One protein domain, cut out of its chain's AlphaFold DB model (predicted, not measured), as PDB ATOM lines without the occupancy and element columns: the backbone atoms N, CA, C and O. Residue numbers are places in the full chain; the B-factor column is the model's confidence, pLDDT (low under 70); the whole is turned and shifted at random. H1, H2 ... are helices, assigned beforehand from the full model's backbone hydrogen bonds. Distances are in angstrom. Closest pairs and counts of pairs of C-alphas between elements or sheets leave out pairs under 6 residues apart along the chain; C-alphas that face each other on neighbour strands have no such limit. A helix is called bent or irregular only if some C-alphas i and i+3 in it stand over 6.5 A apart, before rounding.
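This is residues 57 to 118 of the 214 residues of an uncharacterized protein of Caballeronia ptereochthonis (UniProt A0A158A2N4). Two helices, H2 and H3, fold into a helical hairpin side by side, and the first helix, H1, crosses one face of that hairpin and packs on both. The printed part has 62 residues with three named helices, in the order H1, H2, H3, and no named strand; its class is all helix. It is compact, with a radius of gyration of the C-alphas of 10.6 A, and its C-alphas span 31 by 21 by 18 A, only just elongated.

Find C-alpha 57 at (-6.278, -1.500, 5.047); from there H1 runs through residues 57 to 69, 16.4 A from first to last C-alpha. H1 is neither bent nor irregular, but only just: C-alphas 66 and 69 are 6.1 A apart. Go on to C-alpha 80 at (-6.211, 6.233, -10.610), where H2 begins; it holds residues 80 to 93 and measures 20.1 A. H3, residues 98 to 110, is 18.5 A long and ends at C-alpha 110, (-11.408, 4.921, -0.026).

Look first at the hairpin: H2 and H3 touch, closest at the C-alphas of Ala 88 and Val 101, 5.9 A apart, and run opposite ways at a shallow tilt of 16 degrees. H1 touches H3 at a steep tilt of 59 degrees, opposite ways, with the C-alphas of Ala 60 and Leu 105 closest at 5.2 A. With residues 63 to 68 alone, H1 touches H2, at a steep tilt of 64 degrees and the same way; the C-alphas of Val 68 and Arg 89 are closest, at 5.4 A. In H2 and H3 every O i to N i+4 pair is within hydrogen-bond range, and in H1 8 of 9 are.

The two C-alphas farthest apart, those of Asp 95 and Gly 114, are 31.2 A apart. The printed part has no cut; the link from H1 to H2 is short, with 10 residues, and that from H2 to H3 is tight, with 4. The mean pLDDT of the printed part is 92.2, and no printed residue is under 70.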
ATOM      1  N   SER A  57      -7.580  -1.458   4.372       90.69
ATOM      2  CA  SER A  57      -6.278  -1.500   5.047       90.69
ATOM      3  C   SER A  57      -5.375  -2.631   4.557       90.69
ATOM      4  O   SER A  57      -4.171  -2.433   4.397       90.69
ATOM      5  N   ASP A  58      -5.933  -3.808   4.281       89.00
ATOM      6  CA  ASP A  58      -5.144  -4.947   3.812       89.00
ATOM      7  C   ASP A  58      -4.708  -4.746   2.364       89.00
ATOM      8  O   ASP A  58      -3.562  -5.024   2.012       89.00
ATOM      9  N   GLN A  59      -5.579  -4.178   1.525       91.12
ATOM     10  CA  GLN A  59      -5.197  -3.825   0.162       91.12
ATOM     11  C   GLN A  59      -4.153  -2.702   0.125       91.12
ATOM     12  O   GLN A  59      -3.249  -2.762  -0.708       91.12
ATOM     13  N   ALA A  60      -4.224  -1.733   1.043       93.69
ATOM     14  CA  ALA A  60      -3.212  -0.691   1.202       93.69
ATOM     15  C   ALA A  60      -1.847  -1.281   1.591       93.69
ATOM     16  O   ALA A  60      -0.839  -0.941   0.975       93.69
ATOM     17  N   ARG A  61      -1.808  -2.234   2.533       93.06
ATOM     18  CA  ARG A  61      -0.579  -2.973   2.884       93.06
ATOM     19  C   ARG A  61      -0.016  -3.750   1.693       93.06
ATOM     20  O   ARG A  61       1.187  -3.712   1.456       93.06
ATOM     21  N   ILE A  62      -0.877  -4.406   0.908       90.44
ATOM     22  CA  ILE A  62      -0.465  -5.097  -0.325       90.44
ATOM     23  C   ILE A  62       0.111  -4.103  -1.338       90.44
ATOM     24  O   ILE A  62       1.144  -4.388  -1.939       90.44
ATOM     25  N   PHE A  63      -0.529  -2.946  -1.534       94.44
ATOM     26  CA  PHE A  63      -0.024  -1.910  -2.438       94.44
ATOM     27  C   PHE A  63       1.338  -1.400  -1.991       94.44
ATOM     28  O   PHE A  63       2.258  -1.333  -2.807       94.44
ATOM     29  N   PHE A  64       1.479  -1.111  -0.700       96.00
ATOM     30  CA  PHE A  64       2.735  -0.678  -0.115       96.00
ATOM     31  C   PHE A  64       3.841  -1.706  -0.368       96.00
ATOM     32  O   PHE A  64       4.829  -1.404  -1.035       96.00
ATOM     33  N   GLN A  65       3.644  -2.953   0.057       94.75
ATOM     34  CA  GLN A  65       4.660  -3.989  -0.089       94.75
ATOM     35  C   GLN A  65       4.984  -4.276  -1.564       94.75
ATOM     36  O   GLN A  65       6.129  -4.178  -2.000       94.75
ATOM     37  N   LYS A  66       3.970  -4.585  -2.374       91.00
ATOM     38  CA  LYS A  66       4.170  -5.067  -3.746       91.00
ATOM     39  C   LYS A  66       4.632  -3.965  -4.695       91.00
ATOM     40  O   LYS A  66       5.455  -4.211  -5.574       91.00
ATOM     41  N   HIS A  67       4.071  -2.768  -4.572       94.31
ATOM     42  CA  HIS A  67       4.252  -1.721  -5.575       94.31
ATOM     43  C   HIS A  67       5.160  -0.596  -5.101       94.31
ATOM     44  O   HIS A  67       5.860  -0.021  -5.935       94.31
ATOM     45  N   VAL A  68       5.193  -0.298  -3.801       94.25
ATOM     46  CA  VAL A  68       6.071   0.742  -3.250       94.25
ATOM     47  C   VAL A  68       7.423   0.156  -2.829       94.25
ATOM     48  O   VAL A  68       8.439   0.687  -3.254       94.25
ATOM     49  N   VAL A  69       7.460  -0.940  -2.055       93.25
ATOM     50  CA  VAL A  69       8.719  -1.594  -1.624       93.25
ATOM     51  C   VAL A  69       9.367  -2.368  -2.763       93.25
ATOM     52  O   VAL A  69      10.498  -2.091  -3.139       93.25
ATOM     53  N   GLU A  70       8.653  -3.334  -3.333       90.31
ATOM     54  CA  GLU A  70       9.226  -4.246  -4.330       90.31
ATOM     55  C   GLU A  70       9.284  -3.641  -5.741       90.31
ATOM     56  O   GLU A  70       9.787  -4.272  -6.668       90.31
ATOM     57  N   GLY A  71       8.705  -2.452  -5.946       88.44
ATOM     58  CA  GLY A  71       8.716  -1.761  -7.236       88.44
ATOM     59  C   GLY A  71       7.910  -2.443  -8.351       88.44
ATOM     60  O   GLY A  71       7.936  -1.968  -9.490       88.44
ATOM     61  N   LYS A  72       7.152  -3.513  -8.070       86.75
ATOM     62  CA  LYS A  72       6.407  -4.245  -9.107       86.75
ATOM     63  C   LYS A  72       5.374  -3.338  -9.766       86.75
ATOM     64  O   LYS A  72       4.708  -2.543  -9.101       86.75
ATOM     65  N   LYS A  73       5.193  -3.489 -11.078       84.88
ATOM     66  CA  LYS A  73       4.189  -2.729 -11.831       84.88
ATOM     67  C   LYS A  73       2.780  -3.038 -11.314       84.88
ATOM     68  O   LYS A  73       2.433  -4.193 -11.067       84.88
ATOM     69  N   ALA A  74       1.983  -1.991 -11.151       82.44
ATOM     70  CA  ALA A  74       0.578  -2.092 -10.799       82.44
ATOM     71  C   ALA A  74      -0.259  -2.196 -12.078       82.44
ATOM     72  O   ALA A  74      -0.276  -1.269 -12.886       82.44
ATOM     73  N   SER A  75      -0.929  -3.330 -12.268       77.69
ATOM     74  CA  SER A  75      -1.759  -3.612 -13.446       77.69
ATOM     75  C   SER A  75      -3.225  -3.713 -13.026       77.69
ATOM     76  O   SER A  75      -3.815  -4.790 -13.057       77.69
ATOM     77  N   TYR A  76      -3.791  -2.596 -12.568       82.12
ATOM     78  CA  TYR A  76      -5.193  -2.506 -12.149       82.12
ATOM     79  C   TYR A  76      -6.033  -1.824 -13.228       82.12
ATOM     80  O   TYR A  76      -5.527  -0.993 -13.978       82.12
ATOM     81  N   LYS A  77      -7.322  -2.180 -13.307       79.50
ATOM     82  CA  LYS A  77      -8.249  -1.599 -14.292       79.50
ATOM     83  C   LYS A  77      -8.574  -0.136 -13.999       79.50
ATOM     84  O   LYS A  77      -8.771   0.628 -14.936       79.50
ATOM     85  N   ASN A  78      -8.649   0.243 -12.722       87.31
ATOM     86  CA  ASN A  78      -8.899   1.629 -12.352       87.31
ATOM     87  C   ASN A  78      -7.645   2.484 -12.657       87.31
ATOM     88  O   ASN A  78      -6.573   2.192 -12.113       87.31
ATOM     89  N   PRO A  79      -7.762   3.526 -13.505       87.38
ATOM     90  CA  PRO A  79      -6.624   4.336 -13.942       87.38
ATOM     91  C   PRO A  79      -5.987   5.162 -12.814       87.38
ATOM     92  O   PRO A  79      -4.807   5.508 -12.904       87.38
ATOM     93  N   ASP A  80      -6.720   5.446 -11.735       90.69
ATOM     94  CA  ASP A  80      -6.211   6.233 -10.610       90.69
ATOM     95  C   ASP A  80      -5.184   5.455  -9.782       90.69
ATOM     96  O   ASP A  80      -4.304   6.057  -9.170       90.69
ATOM     97  N   VAL A  81      -5.208   4.118  -9.825       91.81
ATOM     98  CA  VAL A  81      -4.282   3.273  -9.053       91.81
ATOM     99  C   VAL A  81      -2.823   3.565  -9.395       91.81
ATOM    100  O   VAL A  81      -1.977   3.603  -8.501       91.81
ATOM    101  N   ALA A  82      -2.518   3.812 -10.672       91.38
ATOM    102  CA  ALA A  82      -1.161   4.145 -11.096       91.38
ATOM    103  C   ALA A  82      -0.674   5.457 -10.457       91.38
ATOM    104  O   ALA A  82       0.450   5.515  -9.959       91.38
ATOM    105  N   LYS A  83      -1.540   6.479 -10.411       93.44
ATOM    106  CA  LYS A  83      -1.245   7.779  -9.790       93.44
ATOM    107  C   LYS A  83      -1.097   7.651  -8.275       93.44
ATOM    108  O   LYS A  83      -0.154   8.189  -7.705       93.44
ATOM    109  N   ILE A  84      -1.985   6.884  -7.638       95.75
ATOM    110  CA  ILE A  84      -1.949   6.621  -6.197       95.75
ATOM    111  C   ILE A  84      -0.611   5.989  -5.804       95.75
ATOM    112  O   ILE A  84       0.031   6.445  -4.861       95.75
ATOM    113  N   ILE A  85      -0.172   4.969  -6.544       96.38
ATOM    114  CA  ILE A  85       1.080   4.252  -6.274       96.38
ATOM    115  C   ILE A  85       2.305   5.116  -6.570       96.38
ATOM    116  O   ILE A  85       3.269   5.043  -5.812       96.38
ATOM    117  N   ALA A  86       2.283   5.923  -7.635       95.19
ATOM    118  CA  ALA A  86       3.365   6.863  -7.930       95.19
ATOM    119  C   ALA A  86       3.569   7.835  -6.761       95.19
ATOM    120  O   ALA A  86       4.649   7.878  -6.184       95.19
ATOM    121  N   HIS A  87       2.496   8.479  -6.304       97.12
ATOM    122  CA  HIS A  87       2.579   9.397  -5.173       97.12
ATOM    123  C   HIS A  87       2.991   8.689  -3.869       97.12
ATOM    124  O   HIS A  87       3.782   9.224  -3.102       97.12
ATOM    125  N   ALA A  88       2.550   7.448  -3.626       97.06
ATOM    126  CA  ALA A  88       3.023   6.672  -2.474       97.06
ATOM    127  C   ALA A  88       4.541   6.398  -2.513       97.06
ATOM    128  O   ALA A  88       5.177   6.328  -1.460       97.06
ATOM    129  N   ARG A  89       5.129   6.242  -3.708       96.50
ATOM    130  CA  ARG A  89       6.585   6.116  -3.876       96.50
ATOM    131  C   ARG A  89       7.292   7.432  -3.586       96.50
ATOM    132  O   ARG A  89       8.292   7.398  -2.880       96.50
ATOM    133  N   ASP A  90       6.750   8.554  -4.047       96.75
ATOM    134  CA  ASP A  90       7.317   9.883  -3.787       96.75
ATOM    135  C   ASP A  90       7.306  10.213  -2.286       96.75
ATOM    136  O   ASP A  90       8.309  10.663  -1.731       96.75
ATOM    137  N   LEU A  91       6.200   9.901  -1.600       96.88
ATOM    138  CA  LEU A  91       6.082  10.049  -0.147       96.88
ATOM    139  C   LEU A  91       7.140   9.224   0.590       96.88
ATOM    140  O   LEU A  91       7.777   9.723   1.513       96.88
ATOM    141  N   ARG A  92       7.363   7.976   0.163       95.12
ATOM    142  CA  ARG A  92       8.401   7.129   0.754       95.12
ATOM    143  C   ARG A  92       9.815   7.627   0.447       95.12
ATOM    144  O   ARG A  92      10.668   7.568   1.320       95.12
ATOM    145  N   ALA A  93      10.064   8.093  -0.774       94.81
ATOM    146  CA  ALA A  93      11.352   8.660  -1.172       94.81
ATOM    147  C   ALA A  93      11.676   9.966  -0.426       94.81
ATOM    148  O   ALA A  93      12.834  10.359  -0.361       94.81
ATOM    149  N   SER A  94      10.663  10.609   0.160       95.25
ATOM    150  CA  SER A  94      10.794  11.780   1.034       95.25
ATOM    151  C   SER A  94      11.028  11.407   2.511       95.25
ATOM    152  O   SER A  94      10.713  12.200   3.395       95.25
ATOM    153  N   ASP A  95      11.503  10.186   2.784       92.81
ATOM    154  CA  ASP A  95      11.770   9.625   4.119       92.81
ATOM    155  C   ASP A  95      10.579   9.663   5.097       92.81
ATOM    156  O   ASP A  95      10.737   9.618   6.322       92.81
ATOM    157  N   LEU A  96       9.343   9.690   4.580       94.38
ATOM    158  CA  LEU A  96       8.169   9.501   5.425       94.38
ATOM    159  C   LEU A  96       8.078   8.049   5.891       94.38
ATOM    160  O   LEU A  96       8.256   7.111   5.116       94.38
ATOM    161  N   SER A  97       7.723   7.871   7.165       95.50
ATOM    162  CA  SER A  97       7.553   6.537   7.747       95.50
ATOM    163  C   SER A  97       6.530   5.690   6.981       95.50
ATOM    164  O   SER A  97       5.489   6.191   6.539       95.50
ATOM    165  N   ASP A  98       6.770   4.380   6.917       95.69
ATOM    166  CA  ASP A  98       5.889   3.405   6.263       95.69
ATOM    167  C   ASP A  98       4.425   3.523   6.721       95.69
ATOM    168  O   ASP A  98       3.501   3.403   5.917       95.69
ATOM    169  N   HIS A  99       4.198   3.828   8.003       95.69
ATOM    170  CA  HIS A  99       2.859   4.046   8.553       95.69
ATOM    171  C   HIS A  99       2.123   5.208   7.866       95.69
ATOM    172  O   HIS A  99       0.942   5.086   7.541       95.69
ATOM    173  N   VAL A 100       2.812   6.324   7.609       96.69
ATOM    174  CA  VAL A 100       2.235   7.495   6.929       96.69
ATOM    175  C   VAL A 100       1.898   7.160   5.477       96.69
ATOM    176  O   VAL A 100       0.810   7.496   5.007       96.69
ATOM    177  N   VAL A 101       2.776   6.431   4.785       97.00
ATOM    178  CA  VAL A 101       2.542   6.009   3.396       97.00
ATOM    179  C   VAL A 101       1.353   5.045   3.304       97.00
ATOM    180  O   VAL A 101       0.496   5.191   2.432       97.00
ATOM    181  N   ILE A 102       1.244   4.086   4.230       97.38
ATOM    182  CA  ILE A 102       0.100   3.164   4.298       97.38
ATOM    183  C   ILE A 102      -1.195   3.923   4.618       97.38
ATOM    184  O   ILE A 102      -2.217   3.661   3.986       97.38
ATOM    185  N   ALA A 103      -1.168   4.884   5.545       97.25
ATOM    186  CA  ALA A 103      -2.336   5.706   5.870       97.25
ATOM    187  C   ALA A 103      -2.812   6.539   4.669       97.25
ATOM    188  O   ALA A 103      -4.017   6.638   4.423       97.25
ATOM    189  N   TYR A 104      -1.880   7.083   3.880       98.00
ATOM    190  CA  TYR A 104      -2.193   7.714   2.599       98.00
ATOM    191  C   TYR A 104      -2.875   6.728   1.640       98.00
ATOM    192  O   TYR A 104      -3.936   7.038   1.099       98.00
ATOM    193  N   LEU A 105      -2.312   5.526   1.465       97.31
ATOM    194  CA  LEU A 105      -2.873   4.504   0.577       97.31
ATOM    195  C   LEU A 105      -4.297   4.101   0.981       97.31
ATOM    196  O   LEU A 105      -5.140   3.935   0.104       97.31
ATOM    197  N   VAL A 106      -4.585   3.983   2.281       96.44
ATOM    198  CA  VAL A 106      -5.947   3.724   2.780       96.44
ATOM    199  C   VAL A 106      -6.905   4.814   2.308       96.44
ATOM    200  O   VAL A 106      -7.865   4.508   1.604       96.44
ATOM    201  N   ARG A 107      -6.601   6.084   2.608       96.12
ATOM    202  CA  ARG A 107      -7.457   7.219   2.224       96.12
ATOM    203  C   ARG A 107      -7.639   7.323   0.711       96.12
ATOM    204  O   ARG A 107      -8.733   7.602   0.235       96.12
ATOM    205  N   ALA A 108      -6.573   7.082  -0.048       95.81
ATOM    206  CA  ALA A 108      -6.606   7.137  -1.503       95.81
ATOM    207  C   ALA A 108      -7.476   6.025  -2.115       95.81
ATOM    208  O   ALA A 108      -8.195   6.272  -3.079       95.81
ATOM    209  N   ILE A 109      -7.444   4.812  -1.549       94.00
ATOM    210  CA  ILE A 109      -8.306   3.701  -1.980       94.00
ATOM    211  C   ILE A 109      -9.774   3.986  -1.631       94.00
ATOM    212  O   ILE A 109     -10.650   3.709  -2.448       94.00
ATOM    213  N   GLU A 110     -10.051   4.542  -0.449       92.94
ATOM    214  CA  GLU A 110     -11.408   4.921  -0.026       92.94
ATOM    215  C   GLU A 110     -12.010   6.018  -0.910       92.94
ATOM    216  O   GLU A 110     -13.189   5.949  -1.257       92.94
ATOM    217  N   GLY A 111     -11.199   7.005  -1.301       91.88
ATOM    218  CA  GLY A 111     -11.626   8.174  -2.071       91.88
ATOM    219  C   GLY A 111     -11.620   8.010  -3.594       91.88
ATOM    220  O   GLY A 111     -11.868   8.986  -4.300       91.88
ATOM    221  N   VAL A 112     -11.314   6.822  -4.125       92.69
ATOM    222  CA  VAL A 112     -11.236   6.615  -5.578       92.69
ATOM    223  C   VAL A 112     -12.605   6.777  -6.246       92.69
ATOM    224  O   VAL A 112     -13.635   6.328  -5.727       92.69
ATOM    225  N   HIS A 113     -12.637   7.369  -7.441       87.62
ATOM    226  CA  HIS A 113     -13.874   7.460  -8.211       87.62
ATOM    227  C   HIS A 113     -14.410   6.056  -8.549       87.62
ATOM    228  O   HIS A 113     -13.667   5.179  -8.990       87.62
ATOM    229  N   GLY A 114     -15.708   5.830  -8.320       84.19
ATOM    230  CA  GLY A 114     -16.337   4.507  -8.446       84.19
ATOM    231  C   GLY A 114     -16.157   3.585  -7.229       84.19
ATOM    232  O   GLY A 114     -16.614   2.442  -7.272       84.19
ATOM    233  N   GLY A 115     -15.531   4.073  -6.151       89.06
ATOM    234  CA  GLY A 115     -15.362   3.380  -4.870       89.06
ATOM    235  C   GLY A 115     -14.284   2.281  -4.869       89.06
ATOM    236  O   GLY A 115     -13.815   1.870  -5.936       89.06
ATOM    237  N   PRO A 116     -13.896   1.751  -3.690       88.56
ATOM    238  CA  PRO A 116     -12.808   0.770  -3.540       88.56
ATOM    239  C   PRO A 116     -12.941  -0.483  -4.423       88.56
ATOM    240  O   PRO A 116     -11.951  -1.024  -4.920       88.56
ATOM    241  N   GLN A 117     -14.171  -0.931  -4.674       87.25
ATOM    242  CA  GLN A 117     -14.489  -2.079  -5.526       87.25
ATOM    243  C   GLN A 117     -14.064  -1.907  -6.991       87.25
ATOM    244  O   GLN A 117     -13.900  -2.899  -7.703       87.25
ATOM    245  N   SER A 118     -13.893  -0.664  -7.454       86.44
ATOM    246  CA  SER A 118     -13.379  -0.367  -8.794       86.44
ATOM    247  C   SER A 118     -11.881  -0.681  -8.920       86.44
ATOM    248  O   SER A 118     -11.409  -1.002 -10.010       86.44
TER     249      SER A 118